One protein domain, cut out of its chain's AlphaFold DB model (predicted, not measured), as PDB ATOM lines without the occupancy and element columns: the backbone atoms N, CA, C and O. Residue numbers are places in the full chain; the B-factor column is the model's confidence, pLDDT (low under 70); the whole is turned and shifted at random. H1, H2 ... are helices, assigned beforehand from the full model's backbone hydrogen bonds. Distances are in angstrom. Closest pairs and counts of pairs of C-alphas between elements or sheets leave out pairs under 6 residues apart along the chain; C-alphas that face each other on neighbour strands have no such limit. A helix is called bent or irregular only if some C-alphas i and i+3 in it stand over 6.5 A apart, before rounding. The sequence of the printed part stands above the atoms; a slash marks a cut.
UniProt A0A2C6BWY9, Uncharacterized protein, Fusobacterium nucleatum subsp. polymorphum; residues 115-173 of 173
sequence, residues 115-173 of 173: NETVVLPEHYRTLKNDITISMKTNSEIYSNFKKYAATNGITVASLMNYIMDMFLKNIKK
ATOM      1  N   ASN A 115     317.417 268.550 340.669       47.69
ATOM      2  CA  ASN A 115     316.391 268.900 341.662       47.69
ATOM      3  C   ASN A 115     315.640 270.222 341.352       47.69
ATOM      4  O   ASN A 115     315.091 270.864 342.246       47.69
ATOM      5  N   GLU A 116     315.582 270.648 340.093       52.25
ATOM      6  CA  GLU A 116     315.007 271.910 339.658       52.25
ATOM      7  C   GLU A 116     313.857 271.633 338.696       52.25
ATOM      8  O   GLU A 116     314.034 271.407 337.506       52.25
ATOM      9  N   THR A 117     312.647 271.690 339.257       56.91
ATOM     10  CA  THR A 117     311.371 271.867 338.548       56.91
ATOM     11  C   THR A 117     311.085 270.874 337.414       56.91
ATOM     12  O   THR A 117     311.498 271.062 336.281       56.91
ATOM     13  N   VAL A 118     310.227 269.883 337.683       59.31
ATOM     14  CA  VAL A 118     309.485 269.127 336.651       59.31
ATOM     15  C   VAL A 118     308.737 270.080 335.696       59.31
ATOM     16  O   VAL A 118     307.577 270.428 335.907       59.31
ATOM     17  N   VAL A 119     309.383 270.532 334.623       67.94
ATOM     18  CA  VAL A 119     308.752 271.467 333.686       67.94
ATOM     19  C   VAL A 119     307.586 270.761 332.998       67.94
ATOM     20  O   VAL A 119     307.772 269.826 332.221       67.94
ATOM     21  N   LEU A 120     306.364 271.208 333.301       77.44
ATOM     22  CA  LEU A 120     305.149 270.663 332.702       77.44
ATOM     23  C   LEU A 120     305.176 270.888 331.176       77.44
ATOM     24  O   LEU A 120     305.260 272.055 330.770       77.44
ATOM     25  N   PRO A 121     305.048 269.833 330.343       82.75
ATOM     26  CA  PRO A 121     305.006 269.987 328.891       82.75
ATOM     27  C   PRO A 121     303.837 270.874 328.437       82.75
ATOM     28  O   PRO A 121     302.734 270.776 328.982       82.75
ATOM     29  N   GLU A 122     304.057 271.690 327.400       81.12
ATOM     30  CA  GLU A 122     303.089 272.688 326.901       81.12
ATOM     31  C   GLU A 122     301.703 272.109 326.595       81.12
ATOM     32  O   GLU A 122     300.690 272.695 326.968       81.12
ATOM     33  N   HIS A 123     301.644 270.902 326.026       85.25
ATOM     34  CA  HIS A 123     300.389 270.192 325.761       85.25
ATOM     35  C   HIS A 123     299.445 270.150 326.983       85.25
ATOM     36  O   HIS A 123     298.242 270.362 326.838       85.25
ATOM     37  N   TYR A 124     299.971 269.917 328.192       85.94
ATOM     38  CA  TYR A 124     299.154 269.832 329.413       85.94
ATOM     39  C   TYR A 124     298.808 271.207 329.998       85.94
ATOM     40  O   TYR A 124     297.864 271.316 330.784       85.94
ATOM     41  N   ARG A 125     299.543 272.262 329.623       83.62
ATOM     42  CA  ARG A 125     299.234 273.648 330.010       83.62
ATOM     43  C   ARG A 125     297.997 274.161 329.281       83.62
ATOM     44  O   ARG A 125     297.196 274.874 329.879       83.62
ATOM     45  N   THR A 126     297.822 273.759 328.025       85.06
ATOM     46  CA  THR A 126     296.700 274.174 327.168       85.06
ATOM     47  C   THR A 126     295.535 273.184 327.150       85.06
ATOM     48  O   THR A 126     294.515 273.454 326.516       85.06
ATOM     49  N   LEU A 127     295.671 272.026 327.806       87.75
ATOM     50  CA  LEU A 127     294.633 270.996 327.818       87.75
ATOM     51  C   LEU A 127     293.365 271.512 328.513       87.75
ATOM     52  O   LEU A 127     293.410 272.012 329.641       87.75
ATOM     53  N   LYS A 128     292.215 271.357 327.854       87.25
ATOM     54  CA  LYS A 128     290.917 271.690 328.442       87.25
ATOM     55  C   LYS A 128     290.565 270.670 329.527       87.25
ATOM     56  O   LYS A 128     290.568 269.472 329.270       87.25
ATOM     57  N   ASN A 129     290.198 271.161 330.708       87.25
ATOM     58  CA  ASN A 129     289.630 270.343 331.777       87.25
ATOM     59  C   ASN A 129     288.102 270.359 331.659       87.25
ATOM     60  O   ASN A 129     287.476 271.389 331.907       87.25
ATOM     61  N   ASP A 130     287.508 269.246 331.248       90.56
ATOM     62  CA  ASP A 130     286.070 269.092 330.996       90.56
ATOM     63  C   ASP A 130     285.359 268.160 331.995       90.56
ATOM     64  O   ASP A 130     284.129 268.159 332.059       90.56
ATOM     65  N   ILE A 131     286.113 267.431 332.824       90.50
ATOM     66  CA  ILE A 131     285.598 266.522 333.859       90.50
ATOM     67  C   ILE A 131     286.130 266.931 335.241       90.50
ATOM     68  O   ILE A 131     287.283 267.334 335.391       90.50
ATOM     69  N   THR A 132     285.287 266.807 336.274       90.62
ATOM     70  CA  THR A 132     285.665 267.023 337.682       90.62
ATOM     71  C   THR A 132     285.785 265.693 338.420       90.62
ATOM     72  O   THR A 132     284.896 264.849 338.334       90.62
ATOM     73  N   ILE A 133     286.860 265.530 339.195       88.44
ATOM     74  CA  ILE A 133     287.125 264.347 340.022       88.44
ATOM     75  C   ILE A 133     287.247 264.785 341.486       88.44
ATOM     76  O   ILE A 133     287.911 265.776 341.787       88.44
ATOM     77  N   SER A 134     286.632 264.032 342.401       91.81
ATOM     78  CA  SER A 134     286.799 264.211 343.848       91.81
ATOM     79  C   SER A 134     287.791 263.183 344.392       91.81
ATOM     80  O   SER A 134     287.619 261.984 344.178       91.81
ATOM     81  N   MET A 135     288.830 263.641 345.093       88.75
ATOM     82  CA  MET A 135     289.902 262.801 345.633       88.75
ATOM     83  C   MET A 135     290.207 263.185 347.082       88.75
ATOM     84  O   MET A 135     290.265 264.366 347.423       88.75
ATOM     85  N   LYS A 136     290.446 262.184 347.935       93.94
ATOM     86  CA  LYS A 136     291.009 262.389 349.276       93.94
ATOM     87  C   LYS A 136     292.526 262.259 349.214       93.94
ATOM     88  O   LYS A 136     293.040 261.340 348.588       93.94
ATOM     89  N   THR A 137     293.233 263.165 349.877       91.06
ATOM     90  CA  THR A 137     294.698 263.172 349.950       91.06
ATOM     91  C   THR A 137     295.156 263.725 351.299       91.06
ATOM     92  O   THR A 137     294.347 264.241 352.074       91.06
ATOM     93  N   ASN A 138     296.448 263.610 351.588       97.44
ATOM     94  CA  ASN A 138     297.069 264.229 352.748       97.44
ATOM     95  C   ASN A 138     297.190 265.758 352.552       97.44
ATOM     96  O   ASN A 138     297.473 266.238 351.452       97.44
ATOM     97  N   SER A 139     296.976 266.525 353.624       94.19
ATOM     98  CA  SER A 139     296.966 267.994 353.597       94.19
ATOM     99  C   SER A 139     298.319 268.608 353.230       94.19
ATOM    100  O   SER A 139     298.366 269.576 352.472       94.19
ATOM    101  N   GLU A 140     299.413 268.040 353.729       94.00
ATOM    102  CA  GLU A 140     300.774 268.485 353.437       94.00
ATOM    103  C   GLU A 140     301.129 268.217 351.975       94.00
ATOM    104  O   GLU A 140     301.587 269.118 351.269       94.00
ATOM    105  N   ILE A 141     300.812 267.014 351.484       90.94
ATOM    106  CA  ILE A 141     301.015 266.645 350.077       90.94
ATOM    107  C   ILE A 141     300.246 267.605 349.166       90.94
ATOM    108  O   ILE A 141     300.819 268.145 348.222       90.94
ATOM    109  N   TYR A 142     298.973 267.879 349.466       94.06
ATOM    110  CA  TYR A 142     298.175 268.827 348.689       94.06
ATOM    111  C   TYR A 142     298.745 270.251 348.718       94.06
ATOM    112  O   TYR A 142     298.773 270.923 347.688       94.06
ATOM    113  N   SER A 143     299.224 270.715 349.876       93.50
ATOM    114  CA  SER A 143     299.829 272.044 350.016       93.50
ATOM    115  C   SER A 143     301.079 272.186 349.146       93.50
ATOM    116  O   SER A 143     301.197 273.137 348.370       93.50
ATOM    117  N   ASN A 144     301.967 271.191 349.197       90.69
ATOM    118  CA  ASN A 144     303.171 271.148 348.371       90.69
ATOM    119  C   ASN A 144     302.825 271.079 346.880       90.69
ATOM    120  O   ASN A 144     303.389 271.821 346.077       90.69
ATOM    121  N   PHE A 145     301.836 270.261 346.520       91.00
ATOM    122  CA  PHE A 145     301.340 270.131 345.154       91.00
ATOM    123  C   PHE A 145     300.793 271.454 344.602       91.00
ATOM    124  O   PHE A 145     301.134 271.883 343.499       91.00
ATOM    125  N   LYS A 146     299.986 272.149 345.406       92.94
ATOM    126  CA  LYS A 146     299.427 273.460 345.068       92.94
ATOM    127  C   LYS A 146     300.516 274.525 344.941       92.94
ATOM    128  O   LYS A 146     300.477 275.314 343.999       92.94
ATOM    129  N   LYS A 147     301.488 274.544 345.862       91.56
ATOM    130  CA  LYS A 147     302.631 275.469 345.822       91.56
ATOM    131  C   LYS A 147     303.440 275.272 344.545       91.56
ATOM    132  O   LYS A 147     303.739 276.245 343.866       91.56
ATOM    133  N   TYR A 148     303.722 274.021 344.190       88.62
ATOM    134  CA  TYR A 148     304.434 273.686 342.965       88.62
ATOM    135  C   TYR A 148     303.708 274.204 341.717       88.62
ATOM    136  O   TYR A 148     304.319 274.864 340.875       88.62
ATOM    137  N   ALA A 149     302.400 273.953 341.616       88.56
ATOM    138  CA  ALA A 149     301.600 274.423 340.490       88.56
ATOM    139  C   ALA A 149     301.638 275.960 340.366       88.56
ATOM    140  O   ALA A 149     301.897 276.491 339.287       88.56
ATOM    141  N   ALA A 150     301.479 276.668 341.490       89.25
ATOM    142  CA  ALA A 150     301.528 278.127 341.533       89.25
ATOM    143  C   ALA A 150     302.897 278.689 341.115       89.25
ATOM    144  O   ALA A 150     302.947 279.589 340.281       89.25
ATOM    145  N   THR A 151     303.999 278.133 341.633       87.50
ATOM    146  CA  THR A 151     305.366 278.559 341.280       87.50
ATOM    147  C   THR A 151     305.645 278.432 339.781       87.50
ATOM    148  O   THR A 151     306.378 279.240 339.225       87.50
ATOM    149  N   ASN A 152     305.039 277.447 339.116       83.44
ATOM    150  CA  ASN A 152     305.259 277.175 337.694       83.44
ATOM    151  C   ASN A 152     304.200 277.809 336.771       83.44
ATOM    152  O   ASN A 152     304.211 277.555 335.564       83.44
ATOM    153  N   GLY A 153     303.281 278.617 337.318       86.31
ATOM    154  CA  GLY A 153     302.225 279.286 336.551       86.31
ATOM    155  C   GLY A 153     301.211 278.324 335.924       86.31
ATOM    156  O   GLY A 153     300.648 278.623 334.875       86.31
ATOM    157  N   ILE A 154     300.997 277.156 336.533       87.75
ATOM    158  CA  ILE A 154     300.098 276.109 336.030       87.75
ATOM    159  C   ILE A 154     298.964 275.837 337.015       87.75
ATOM    160  O   ILE A 154     299.050 276.122 338.211       87.75
ATOM    161  N   THR A 155     297.877 275.248 336.519       91.12
ATOM    162  CA  THR A 155     296.772 274.833 337.385       91.12
ATOM    163  C   THR A 155     297.063 273.486 338.045       91.12
ATOM    164  O   THR A 155     297.762 272.634 337.492       91.12
ATOM    165  N   VAL A 156     296.461 273.262 339.217       91.00
ATOM    166  CA  VAL A 156     296.485 271.958 339.906       91.00
ATOM    167  C   VAL A 156     295.931 270.850 339.002       91.00
ATOM    168  O   VAL A 156     296.459 269.743 339.001       91.00
ATOM    169  N   ALA A 157     294.909 271.154 338.195       91.94
ATOM    170  CA  ALA A 157     294.325 270.208 337.249       91.94
ATOM    171  C   ALA A 157     295.305 269.836 336.123       91.94
ATOM    172  O   ALA A 157     295.510 268.657 335.862       91.94
ATOM    173  N   SER A 158     295.981 270.819 335.521       90.69
ATOM    174  CA  SER A 158     297.003 270.586 334.488       90.69
ATOM    175  C   SER A 158     298.141 269.698 335.000       90.69
ATOM    176  O   SER A 158     298.554 268.761 334.319       90.69
ATOM    177  N   LEU A 159     298.610 269.956 336.224       91.25
ATOM    178  CA  LEU A 159     299.636 269.139 336.869       91.25
ATOM    179  C   LEU A 159     299.141 267.712 337.151       91.25
ATOM    180  O   LEU A 159     299.867 266.746 336.931       91.25
ATOM    181  N   MET A 160     297.892 267.574 337.601       91.62
ATOM    182  CA  MET A 160     297.274 266.277 337.874       91.62
ATOM    183  C   MET A 160     297.104 265.437 336.602       91.62
ATOM    184  O   MET A 160     297.411 264.246 336.615       91.62
ATOM    185  N   ASN A 161     296.685 266.054 335.493       91.12
ATOM    186  CA  ASN A 161     296.563 265.382 334.197       91.12
ATOM    187  C   ASN A 161     297.905 264.817 333.728       91.12
ATOM    188  O   ASN A 161     297.966 263.681 333.266       91.12
ATOM    189  N   TYR A 162     298.984 265.586 333.891       90.25
ATOM    190  CA  TYR A 162     300.325 265.124 333.551       90.25
ATOM    191  C   TYR A 162     300.763 263.931 334.397       90.25
ATOM    192  O   TYR A 162     301.251 262.949 333.847       90.25
ATOM    193  N   ILE A 163     300.554 263.979 335.714       89.62
ATOM    194  CA  ILE A 163     300.935 262.873 336.603       89.62
ATOM    195  C   ILE A 163     300.151 261.607 336.271       89.62
ATOM    196  O   ILE A 163     300.747 260.539 336.157       89.62
ATOM    197  N   MET A 164     298.836 261.726 336.084       90.75
ATOM    198  CA  MET A 164     297.980 260.596 335.726       90.75
ATOM    199  C   MET A 164     298.394 259.974 334.389       90.75
ATOM    200  O   MET A 164     298.557 258.759 334.300       90.75
ATOM    201  N   ASP A 165     298.621 260.788 333.359       89.44
ATOM    202  CA  ASP A 165     299.014 260.290 332.040       89.44
ATOM    203  C   ASP A 165     300.438 259.708 332.034       89.44
ATOM    204  O   ASP A 165     300.672 258.645 331.461       89.44
ATOM    205  N   MET A 166     301.386 260.342 332.731       86.19
ATOM    206  CA  MET A 166     302.750 259.827 332.894       86.19
ATOM    207  C   MET A 166     302.752 258.478 333.621       86.19
ATOM    208  O   MET A 166     303.391 257.531 333.162       86.19
ATOM    209  N   PHE A 167     301.979 258.350 334.701       86.50
ATOM    210  CA  PHE A 167     301.802 257.085 335.409       86.50
ATOM    211  C   PHE A 167     301.229 255.991 334.493       86.50
ATOM    212  O   PHE A 167     301.788 254.898 334.412       86.50
ATOM    213  N   LEU A 168     300.166 256.291 333.737       87.00
ATOM    214  CA  LEU A 168     299.543 255.331 332.818       87.00
ATOM    215  C   LEU A 168     300.472 254.906 331.674       87.00
ATOM    216  O   LEU A 168     300.491 253.731 331.307       87.00
ATOM    217  N   LYS A 169     301.256 255.834 331.117       84.38
ATOM    218  CA  LYS A 169     302.255 255.538 330.077       84.38
ATOM    219  C   LYS A 169     303.361 254.614 330.580       84.38
ATOM    220  O   LYS A 169     303.828 253.774 329.818       84.38
ATOM    221  N   ASN A 170     303.739 254.738 331.849       78.88
ATOM    222  CA  ASN A 170     304.760 253.890 332.462       78.88
ATOM    223  C   ASN A 170     304.263 252.476 332.805       78.88
ATOM    224  O   ASN A 170     305.079 251.567 332.887       78.88
ATOM    225  N   ILE A 171     302.952 252.273 332.975       78.88
ATOM    226  CA  ILE A 171     302.362 250.942 333.223       78.88
ATOM    227  C   ILE A 171     302.121 250.167 331.924       78.88
ATOM    228  O   ILE A 171     302.141 248.943 331.924       78.88
ATOM    229  N   LYS A 172     301.870 250.860 330.811       59.28
ATOM    230  CA  LYS A 172     301.558 250.237 329.512       59.28
ATOM    231  C   LYS A 172     302.796 249.761 328.728       59.28
ATOM    232  O   LYS A 172     302.696 249.599 327.514       59.28
ATOM    233  N   LYS A 173     303.938 249.576 329.395       49.69
ATOM    234  CA  LYS A 173     305.160 249.005 328.813       49.69
ATOM    235  C   LYS A 173     305.292 247.531 329.163       49.69
ATOM    236  O   LYS A 173     305.047 247.194 330.340       49.69
TER     237      LYS A 173
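What this domain is: This is residues 115 to 173 of the 173 residues of an uncharacterized protein of Fusobacterium nucleatum subsp. polymorphum (UniProt A0A2C6BWY9). The longest helix, H3, meets H2 near one end to make an open L-shaped corner, and the short helix H1 packs beside the first part of H3. A wide loop, residues 126 to 138, swings out from H1 to the beginning of H2, while at the other end of H3 residues 166 to 173 stick out as an arm. The printed part has 59 residues, with three named helices in the order H1, H2, H3 and no named strand, and its class is all helix. The whole is only just compact, close to loose, with a radius of gyration of the C-alphas of 12.1 A and spans of 31 by 26 by 26 A.

Where its parts are: Find C-alpha 156 at (296.485, 271.958, 339.906); from there H3, residues 156 to 171, runs 22.8 A to C-alpha 171 at (302.362, 250.942, 333.223). Go back along the chain to C-alpha 139 at (296.966, 267.994, 353.597), where H2, residues 139 to 151, begins; its first and last C-alphas are 18.3 A apart. Earlier still you find H1, residues 122 to 125, four residues with 5.0 A from first to last C-alpha. No helix is bent or irregular.

How they stand to each other: Begin at H3 and look at its residues 156 to 159, which alone touch H2. The closest C-alphas of the two are those of Ala 149 and Val 156, 5.7 A apart. On H2's side residues 145 to 149 alone touch H3. The lines of H2 and H3 stand about perpendicular, at 75 degrees. Now look at residues 158 to 162 of H3, which alone touch H1; the closest C-alphas are those of Tyr 124 and Ser 158, at 5.6 A. H1 and H2 are apart. In H2 and H3 every O i to N i+4 pair is within hydrogen-bond range, while H1 is too short for such a pair and has its one O i to N i+3 pair within range.

The domain as a whole: Look at Ser 139 and Lys 173 for the two C-alphas farthest apart, at 32.3 A. The printed part has no cut and ends at residue 173, the chain's last residue. The link from H1 to H2 is long, with 13 residues, and the link from H2 to H3 is tight, with 4. Residues 134 to 141, of which 139 to 141 belong to H2, stand free, and so do residues 166 to 173, of which 166 to 171 belong to H3. Without these stretches the body has 43 residues and spans 31 by 22 by 17 A. In the B-factor column the mean pLDDT of the printed part is 84.8, and residues 115 to 119 and 172 to 173 are under 70.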